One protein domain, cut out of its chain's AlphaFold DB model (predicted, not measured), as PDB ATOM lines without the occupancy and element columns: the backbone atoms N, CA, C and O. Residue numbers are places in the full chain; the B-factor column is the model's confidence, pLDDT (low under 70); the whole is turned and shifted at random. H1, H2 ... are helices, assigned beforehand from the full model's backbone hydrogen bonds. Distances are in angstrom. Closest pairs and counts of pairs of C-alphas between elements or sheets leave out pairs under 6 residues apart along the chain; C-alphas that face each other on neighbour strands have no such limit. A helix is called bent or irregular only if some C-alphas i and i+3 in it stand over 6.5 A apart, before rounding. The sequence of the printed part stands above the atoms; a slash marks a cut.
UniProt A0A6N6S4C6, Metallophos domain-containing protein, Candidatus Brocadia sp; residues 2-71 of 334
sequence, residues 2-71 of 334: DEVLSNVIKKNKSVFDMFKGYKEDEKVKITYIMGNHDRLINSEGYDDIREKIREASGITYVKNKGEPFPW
ATOM      1  N   ASP A   2      90.028 138.416  95.290       86.38
ATOM      2  CA  ASP A   2      91.134 138.641  94.353       86.38
ATOM      3  C   ASP A   2      90.766 138.504  92.864       86.38
ATOM      4  O   ASP A   2      91.079 139.367  92.045       86.38
ATOM      5  N   GLU A   3      90.018 137.455  92.518       91.38
ATOM      6  CA  GLU A   3      89.497 137.261  91.161       91.38
ATOM      7  C   GLU A   3      88.558 138.403  90.735       91.38
ATOM      8  O   GLU A   3      88.629 138.887  89.606       91.38
ATOM      9  N   VAL A   4      87.707 138.876  91.652       89.25
ATOM     10  CA  VAL A   4      86.789 139.996  91.401       89.25
ATOM     11  C   VAL A   4      87.581 141.269  91.111       89.25
ATOM     12  O   VAL A   4      87.333 141.903  90.087       89.25
ATOM     13  N   LEU A   5      88.570 141.607  91.946       90.88
ATOM     14  CA  LEU A   5      89.415 142.785  91.738       90.88
ATOM     15  C   LEU A   5      90.187 142.688  90.417       90.88
ATOM     16  O   LEU A   5      90.208 143.638  89.640       90.88
ATOM     17  N   SER A   6      90.778 141.529  90.131       92.06
ATOM     18  CA  SER A   6      91.538 141.303  88.900       92.06
ATOM     19  C   SER A   6      90.655 141.466  87.656       92.06
ATOM     20  O   SER A   6      91.071 142.073  86.667       92.06
ATOM     21  N   ASN A   7      89.402 141.006  87.714       93.12
ATOM     22  CA  ASN A   7      88.411 141.230  86.663       93.12
ATOM     23  C   ASN A   7      88.013 142.708  86.530       93.12
ATOM     24  O   ASN A   7      87.848 143.182  85.405       93.12
ATOM     25  N   VAL A   8      87.886 143.445  87.640       90.75
ATOM     26  CA  VAL A   8      87.624 144.895  87.627       90.75
ATOM     27  C   VAL A   8      88.787 145.651  86.983       90.75
ATOM     28  O   VAL A   8      88.549 146.425  86.057       90.75
ATOM     29  N   ILE A   9      90.030 145.392  87.399       92.00
ATOM     30  CA  ILE A   9      91.227 146.030  86.830       92.00
ATOM     31  C   ILE A   9      91.323 145.735  85.334       92.00
ATOM     32  O   ILE A   9      91.490 146.648  84.531       92.00
ATOM     33  N   LYS A  10      91.138 144.471  84.934       93.12
ATOM     34  CA  LYS A  10      91.190 144.068  83.525       93.12
ATOM     35  C   LYS A  10      90.125 144.770  82.677       93.12
ATOM     36  O   LYS A  10      90.435 145.222  81.580       93.12
ATOM     37  N   LYS A  11      88.881 144.850  83.162       90.44
ATOM     38  CA  LYS A  11      87.775 145.500  82.436       90.44
ATOM     39  C   LYS A  11      87.948 147.014  82.312       90.44
ATOM     40  O   LYS A  11      87.471 147.581  81.340       90.44
ATOM     41  N   ASN A  12      88.636 147.641  83.266       89.44
ATOM     42  CA  ASN A  12      88.830 149.092  83.329       89.44
ATOM     43  C   ASN A  12      90.295 149.492  83.090       89.44
ATOM     44  O   ASN A  12      90.744 150.526  83.585       89.44
ATOM     45  N   LYS A  13      91.058 148.668  82.356       89.88
ATOM     46  CA  LYS A  13      92.507 148.841  82.183       89.88
ATOM     47  C   LYS A  13      92.867 150.242  81.675       89.88
ATOM     48  O   LYS A  13      93.788 150.839  82.211       89.88
ATOM     49  N   SER A  14      92.106 150.781  80.720       88.06
ATOM     50  CA  SER A  14      92.305 152.132  80.171       88.06
ATOM     51  C   SER A  14      92.305 153.224  81.248       88.06
ATOM     52  O   SER A  14      93.138 154.123  81.214       88.06
ATOM     53  N   VAL A  15      91.407 153.129  82.231       87.62
ATOM     54  CA  VAL A  15      91.295 154.097  83.332       87.62
ATOM     55  C   VAL A  15      92.486 153.980  84.284       87.62
ATOM     56  O   VAL A  15      93.086 154.989  84.652       87.62
ATOM     57  N   PHE A  16      92.865 152.754  84.652       91.31
ATOM     58  CA  PHE A  16      94.033 152.509  85.504       91.31
ATOM     59  C   PHE A  16      95.340 152.944  84.823       91.31
ATOM     60  O   PHE A  16      96.155 153.626  85.442       91.31
ATOM     61  N   ASP A  17      95.509 152.634  83.534       90.06
ATOM     62  CA  ASP A  17      96.654 153.079  82.735       90.06
ATOM     63  C   ASP A  17      96.725 154.612  82.663       90.06
ATOM     64  O   ASP A  17      97.803 155.180  82.818       90.06
ATOM     65  N   MET A  18      95.588 155.293  82.474       87.81
ATOM     66  CA  MET A  18      95.514 156.757  82.469       87.81
ATOM     67  C   MET A  18      95.990 157.347  83.804       87.81
ATOM     68  O   MET A  18      96.836 158.243  83.818       87.81
ATOM     69  N   PHE A  19      95.489 156.833  84.931       89.12
ATOM     70  CA  PHE A  19      95.928 157.263  86.262       89.12
ATOM     71  C   PHE A  19      97.420 157.027  86.486       89.12
ATOM     72  O   PHE A  19      98.123 157.910  86.984       89.12
ATOM     73  N   LYS A  20      97.922 155.866  86.064       88.12
ATOM     74  CA  LYS A  20      99.340 155.540  86.147       88.12
ATOM     75  C   LYS A  20     100.190 156.483  85.293       88.12
ATOM     76  O   LYS A  20     101.183 157.001  85.796       88.12
ATOM     77  N   GLY A  21      99.762 156.791  84.069       87.81
ATOM     78  CA  GLY A  21     100.436 157.744  83.184       87.81
ATOM     79  C   GLY A  21     100.531 159.151  83.783       87.81
ATOM     80  O   GLY A  21     101.597 159.763  83.763       87.81
ATOM     81  N   TYR A  22      99.462 159.647  84.421       87.00
ATOM     82  CA  TYR A  22      99.509 160.931  85.140       87.00
ATOM     83  C   TYR A  22     100.520 160.945  86.287       87.00
ATOM     84  O   TYR A  22     101.098 161.994  86.593       87.00
ATOM     85  N   LYS A  23     100.726 159.792  86.932       82.75
ATOM     86  CA  LYS A  23     101.710 159.657  87.999       82.75
ATOM     87  C   LYS A  23     103.140 159.542  87.468       82.75
ATOM     88  O   LYS A  23     104.028 160.141  88.070       82.75
ATOM     89  N   GLU A  24     103.367 158.784  86.397       81.69
ATOM     90  CA  GLU A  24     104.685 158.606  85.761       81.69
ATOM     91  C   GLU A  24     105.255 159.930  85.241       81.69
ATOM     92  O   GLU A  24     106.452 160.176  85.360       81.69
ATOM     93  N   ASP A  25     104.385 160.828  84.784       82.31
ATOM     94  CA  ASP A  25     104.738 162.202  84.418       82.31
ATOM     95  C   ASP A  25     105.083 163.105  85.630       82.31
ATOM     96  O   ASP A  25     105.379 164.284  85.444       82.31
ATOM     97  N   GLU A  26     104.984 162.596  86.866       73.88
ATOM     98  CA  GLU A  26     105.115 163.303  88.157       73.88
ATOM     99  C   GLU A  26     104.201 164.530  88.343       73.88
ATOM    100  O   GLU A  26     104.334 165.282  89.307       73.88
ATOM    101  N   LYS A  27     103.205 164.706  87.470       78.06
ATOM    102  CA  LYS A  27     102.291 165.860  87.484       78.06
ATOM    103  C   LYS A  27     101.171 165.739  88.511       78.06
ATOM    104  O   LYS A  27     100.560 166.747  88.858       78.06
ATOM    105  N   VAL A  28     100.858 164.522  88.962       86.62
ATOM    106  CA  VAL A  28      99.670 164.257  89.784       86.62
ATOM    107  C   VAL A  28      99.988 163.346  90.969       86.62
ATOM    108  O   VAL A  28     100.641 162.307  90.846       86.62
ATOM    109  N   LYS A  29      99.466 163.722  92.141       87.75
ATOM    110  CA  LYS A  29      99.342 162.850  93.314       87.75
ATOM    111  C   LYS A  29      97.906 162.339  93.386       87.75
ATOM    112  O   LYS A  29      96.974 163.133  93.451       87.75
ATOM    113  N   ILE A  30      97.741 161.019  93.411       90.81
ATOM    114  CA  ILE A  30      96.427 160.373  93.487       90.81
ATOM    115  C   ILE A  30      96.172 159.925  94.924       90.81
ATOM    116  O   ILE A  30      96.933 159.124  95.472       90.81
ATOM    117  N   THR A  31      95.084 160.424  95.511       91.38
ATOM    118  CA  THR A  31      94.564 159.968  96.802       91.38
ATOM    119  C   THR A  31      93.225 159.277  96.585       91.38
ATOM    120  O   THR A  31      92.290 159.891  96.085       91.38
ATOM    121  N   TYR A  32      93.130 158.004  96.969       93.12
ATOM    122  CA  TYR A  32      91.875 157.255  96.965       93.12
ATOM    123  C   TYR A  32      91.202 157.353  98.337       93.12
ATOM    124  O   TYR A  32      91.826 157.001  99.339       93.12
ATOM    125  N   ILE A  33      89.970 157.863  98.362       93.00
ATOM    126  CA  ILE A  33      89.127 158.004  99.555       93.00
ATOM    127  C   ILE A  33      88.042 156.936  99.477       93.00
ATOM    128  O   ILE A  33      87.385 156.802  98.448       93.00
ATOM    129  N   MET A  34      87.865 156.187 100.558       92.00
ATOM    130  CA  MET A  34      86.946 155.052 100.611       92.00
ATOM    131  C   MET A  34      85.483 155.473 100.496       92.00
ATOM    132  O   MET A  34      85.022 156.335 101.248       92.00
ATOM    133  N   GLY A  35      84.745 154.797  99.616       90.12
ATOM    134  CA  GLY A  35      83.291 154.837  99.568       90.12
ATOM    135  C   GLY A  35      82.614 153.748 100.398       90.12
ATOM    136  O   GLY A  35      83.249 152.851 100.960       90.12
ATOM    137  N   ASN A  36      81.283 153.800 100.457       87.25
ATOM    138  CA  ASN A  36      80.468 152.793 101.144       87.25
ATOM    139  C   ASN A  36      80.690 151.382 100.568       87.25
ATOM    140  O   ASN A  36      80.859 150.426 101.320       87.25
ATOM    141  N   HIS A  37      80.771 151.237  99.248       85.88
ATOM    142  CA  HIS A  37      80.955 149.923  98.622       85.88
ATOM    143  C   HIS A  37      82.393 149.384  98.694       85.88
ATOM    144  O   HIS A  37      82.630 148.220  98.374       85.88
ATOM    145  N   ASP A  38      83.336 150.183  99.194       88.12
ATOM    146  CA  ASP A  38      84.746 149.810  99.258       88.12
ATOM    147  C   ASP A  38      85.121 149.135 100.585       88.12
ATOM    148  O   ASP A  38      86.193 148.549 100.691       88.12
ATOM    149  N   ARG A  39      84.247 149.169 101.606       87.06
ATOM    150  CA  ARG A  39      84.509 148.723 102.998       87.06
ATOM    151  C   ARG A  39      85.311 147.431 103.131       87.06
ATOM    152  O   ARG A  39      86.216 147.358 103.965       87.06
ATOM    153  N   LEU A  40      84.996 146.425 102.314       87.56
ATOM    154  CA  LEU A  40      85.663 145.124 102.364       87.56
ATOM    155  C   LEU A  40      87.175 145.242 102.117       87.56
ATOM    156  O   LEU A  40      87.955 144.542 102.751       87.56
ATOM    157  N   ILE A  41      87.600 146.173 101.258       90.69
ATOM    158  CA  ILE A  41      89.010 146.429 100.934       90.69
ATOM    159  C   ILE A  41      89.799 146.868 102.174       90.69
ATOM    160  O   ILE A  41      90.968 146.516 102.309       90.69
ATOM    161  N   ASN A  42      89.172 147.597 103.099       91.50
ATOM    162  CA  ASN A  42      89.794 148.048 104.347       91.50
ATOM    163  C   ASN A  42      89.640 147.060 105.512       91.50
ATOM    164  O   ASN A  42      90.115 147.347 106.609       91.50
ATOM    165  N   SER A  43      88.995 145.911 105.300       89.00
ATOM    166  CA  SER A  43      88.865 144.889 106.340       89.00
ATOM    167  C   SER A  43      90.205 144.190 106.607       89.00
ATOM    168  O   SER A  43      91.119 144.195 105.769       89.00
ATOM    169  N   GLU A  44      90.329 143.583 107.788       89.94
ATOM    170  CA  GLU A  44      91.503 142.785 108.150       89.94
ATOM    171  C   GLU A  44      91.716 141.634 107.154       89.94
ATOM    172  O   GLU A  44      90.763 140.999 106.701       89.94
ATOM    173  N   GLY A  45      92.978 141.370 106.797       91.00
ATOM    174  CA  GLY A  45      93.351 140.286 105.881       91.00
ATOM    175  C   GLY A  45      93.315 140.632 104.386       91.00
ATOM    176  O   GLY A  45      93.613 139.760 103.576       91.00
ATOM    177  N   TYR A  46      93.000 141.878 104.013       93.44
ATOM    178  CA  TYR A  46      92.950 142.352 102.616       93.44
ATOM    179  C   TYR A  46      94.139 143.241 102.211       93.44
ATOM    180  O   TYR A  46      94.043 144.080 101.312       93.44
ATOM    181  N   ASP A  47      95.277 143.084 102.885       94.06
ATOM    182  CA  ASP A  47      96.490 143.875 102.667       94.06
ATOM    183  C   ASP A  47      96.988 143.771 101.216       94.06
ATOM    184  O   ASP A  47      97.334 144.772 100.594       94.06
ATOM    185  N   ASP A  48      96.976 142.564 100.656       93.38
ATOM    186  CA  ASP A  48      97.370 142.262  99.279       93.38
ATOM    187  C   ASP A  48      96.430 142.894  98.241       93.38
ATOM    188  O   ASP A  48      96.890 143.410  97.222       93.38
ATOM    189  N   ILE A  49      95.126 142.917  98.518       94.56
ATOM    190  CA  ILE A  49      94.115 143.593  97.698       94.56
ATOM    191  C   ILE A  49      94.372 145.102  97.668       94.56
ATOM    192  O   ILE A  49      94.328 145.707  96.595       94.56
ATOM    193  N   ARG A  50      94.704 145.714  98.813       94.62
ATOM    194  CA  ARG A  50      95.057 147.142  98.872       94.62
ATOM    195  C   ARG A  50      96.322 147.451  98.075       94.62
ATOM    196  O   ARG A  50      96.349 148.446  97.354       94.62
ATOM    197  N   GLU A  51      97.330 146.584  98.136       94.00
ATOM    198  CA  GLU A  51      98.541 146.725  97.318       94.00
ATOM    199  C   GLU A  51      98.250 146.608  95.817       94.00
ATOM    200  O   GLU A  51      98.715 147.442  95.043       94.00
ATOM    201  N   LYS A  52      97.411 145.653  95.399       93.69
ATOM    202  CA  LYS A  52      97.013 145.508  93.988       93.69
ATOM    203  C   LYS A  52      96.291 146.744  93.455       93.69
ATOM    204  O   LYS A  52      96.563 147.175  92.337       93.69
ATOM    205  N   ILE A  53      95.402 147.344  94.250       93.44
ATOM    206  CA  ILE A  53      94.724 148.597  93.879       93.44
ATOM    207  C   ILE A  53      95.741 149.734  93.727       93.44
ATOM    208  O   ILE A  53      95.659 150.511  92.779       93.44
ATOM    209  N   ARG A  54      96.721 149.834  94.633       92.94
ATOM    210  CA  ARG A  54      97.763 150.871  94.558       92.94
ATOM    211  C   ARG A  54      98.618 150.743  93.319       92.94
ATOM    212  O   ARG A  54      98.840 151.743  92.643       92.94
ATOM    213  N   GLU A  55      99.069 149.527  93.035       92.25
ATOM    214  CA  GLU A  55      99.893 149.224  91.873       92.25
ATOM    215  C   GLU A  55      99.149 149.545  90.573       92.25
ATOM    216  O   GLU A  55      99.704 150.207  89.696       92.25
ATOM    217  N   ALA A  56      97.878 149.144  90.476       92.12
ATOM    218  CA  ALA A  56      97.049 149.421  89.310       92.12
ATOM    219  C   ALA A  56      96.778 150.924  89.119       92.12
ATOM    220  O   ALA A  56      96.782 151.400  87.991       92.12
ATOM    221  N   SER A  57      96.570 151.677  90.205       90.25
ATOM    222  CA  SER A  57      96.201 153.102  90.155       90.25
ATOM    223  C   SER A  57      97.379 154.081  90.231       90.25
ATOM    224  O   SER A  57      97.159 155.287  90.172       90.25
ATOM    225  N   GLY A  58      98.616 153.616  90.441       90.06
ATOM    226  CA  GLY A  58      99.779 154.492  90.656       90.06
ATOM    227  C   GLY A  58      99.768 155.252  91.996       90.06
ATOM    228  O   GLY A  58     100.376 156.318  92.128       90.06
ATOM    229  N   ILE A  59      99.072 154.740  93.013       91.00
ATOM    230  CA  ILE A  59      98.960 155.398  94.325       91.00
ATOM    231  C   ILE A  59     100.240 155.171  95.140       91.00
ATOM    232  O   ILE A  59     100.652 154.036  95.354       91.00
ATOM    233  N   THR A  60     100.845 156.253  95.646       85.12
ATOM    234  CA  THR A  60     102.201 156.227  96.247       85.12
ATOM    235  C   THR A  60     102.329 156.932  97.600       85.12
ATOM    236  O   THR A  60     103.413 156.955  98.171       85.12
ATOM    237  N   TYR A  61     101.256 157.506  98.156       79.75
ATOM    238  CA  TYR A  61     101.333 158.305  99.395       79.75
ATOM    239  C   TYR A  61     101.463 157.479 100.689       79.75
ATOM    240  O   TYR A  61     101.473 158.041 101.784       79.75
ATOM    241  N   VAL A  62     101.505 156.156 100.574       79.25
ATOM    242  CA  VAL A  62     101.317 155.217 101.681       79.25
ATOM    243  C   VAL A  62     102.653 154.920 102.351       79.25
ATOM    244  O   VAL A  62     103.661 154.757 101.666       79.25
ATOM    245  N   LYS A  63     102.677 154.867 103.687       78.62
ATOM    246  CA  LYS A  63     103.927 154.699 104.447       78.62
ATOM    247  C   LYS A  63     104.272 153.232 104.652       78.62
ATOM    248  O   LYS A  63     105.448 152.879 104.640       78.62
ATOM    249  N   ASN A  64     103.254 152.393 104.839       87.25
ATOM    250  CA  ASN A  64     103.417 150.968 105.105       87.25
ATOM    251  C   ASN A  64     102.699 150.111 104.061       87.25
ATOM    252  O   ASN A  64     101.613 150.446 103.589       87.25
ATOM    253  N   LYS A  65     103.284 148.952 103.749       86.31
ATOM    254  CA  LYS A  65     102.632 147.948 102.905       86.31
ATOM    255  C   LYS A  65     101.311 147.519 103.543       86.31
ATOM    256  O   LYS A  65     101.274 147.209 104.730       86.31
ATOM    257  N   GLY A  66     100.245 147.484 102.753       87.69
ATOM    258  CA  GLY A  66      98.935 147.031 103.199       87.69
ATOM    259  C   GLY A  66      98.205 148.018 104.109       87.69
ATOM    260  O   GLY A  66      97.163 147.654 104.637       87.69
ATOM    261  N   GLU A  67      98.668 149.261 104.282       92.94
ATOM    262  CA  GLU A  67      97.947 150.272 105.082       92.94
ATOM    263  C   GLU A  67      96.486 150.411 104.594       92.94
ATOM    264  O   GLU A  67      96.234 150.183 103.412       92.94
ATOM    265  N   PRO A  68      95.485 150.709 105.432       93.81
ATOM    266  CA  PRO A  68      94.128 151.002 104.959       93.81
ATOM    267  C   PRO A  68      94.064 152.291 104.126       93.81
ATOM    268  O   PRO A  68      94.862 153.207 104.319       93.81
ATOM    269  N   PHE A  69      93.111 152.388 103.200       94.38
ATOM    270  CA  PHE A  69      92.813 153.660 102.536       94.38
ATOM    271  C   PHE A  69      92.043 154.595 103.484       94.38
ATOM    272  O   PHE A  69      91.262 154.118 104.311       94.38
ATOM    273  N   PRO A  70      92.233 155.920 103.389       93.94
ATOM    274  CA  PRO A  70      91.553 156.871 104.254       93.94
ATOM    275  C   PRO A  70      90.048 156.955 103.952       93.94
ATOM    276  O   PRO A  70      89.617 156.866 102.803       93.94
ATOM    277  N   TRP A  71      89.251 157.180 104.997       92.94
ATOM    278  CA  TRP A  71      87.811 157.468 104.895       92.94
ATOM    279  C   TRP A  71      87.514 158.949 104.644       92.94
ATOM    280  O   TRP A  71      86.477 159.298 104.087       92.94
TER     281      TRP A  71
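This is residues 2 to 71 of the 334 residues of the protein "Metallophos domain-containing protein" of Candidatus Brocadia sp (UniProt A0A6N6S4C6). H1 and H4 run side by side with a gap between them, H2 stands crosswise at their last residues, and H3 makes a corner near the other end of H4. Residues 25 to 35 run back from H2 to H3, and the tail of residues 58 to 71 lies on the side of H4 away from H1. The printed part has 70 residues, with four named helices in the order H1, H2, H3, H4 and no named strand; the class is all helix. The whole is compact, with a radius of gyration of the C-alphas of 11.9 A and spans of 33 by 28 by 21 A.

H1, residues 2 to 11, begins with C-alpha 2 at (91.134, 138.641, 94.353) and is 14.2 A long. H2, residues 13 to 24, measures 16.0 A. H3, residues 36 to 42, measures 10.9 A and is irregular, with C-alphas 37 and 40 7.7 A apart. H4, residues 47 to 57, measures 15.5 A and ends with C-alpha 57 at (96.201, 153.102, 90.155).

H4 is the hub. H1 and H4 only just touch, with 3 pairs of C-alphas within 8 A, the closest those of Asp 2 and Ile 49 at 6.7 A; they run the same way at a shallow tilt of 7 degrees. H2 touches H4 with residues 16 to 20 alone, about perpendicular at 79 degrees; the closest C-alphas, of Phe 16 and Ser 57, are 5.2 A apart. H3 and H4 only just touch, with 3 pairs, and only at the corner; the closest C-alphas are those of Ile 41 and Arg 50, 6.4 A apart. H1 and H3 are apart. In H1, H2 and H4 every O i to N i+4 pair is within hydrogen-bond range; in H3 0 of 3 are, and 2 of 4 O i to N i+3 pairs.

The C-alphas farthest apart, of Asp 25 and Glu 44, are 33.4 A apart. The printed part has no cut; the link from H2 to H3 is long. No printed residue is under 70 in pLDDT.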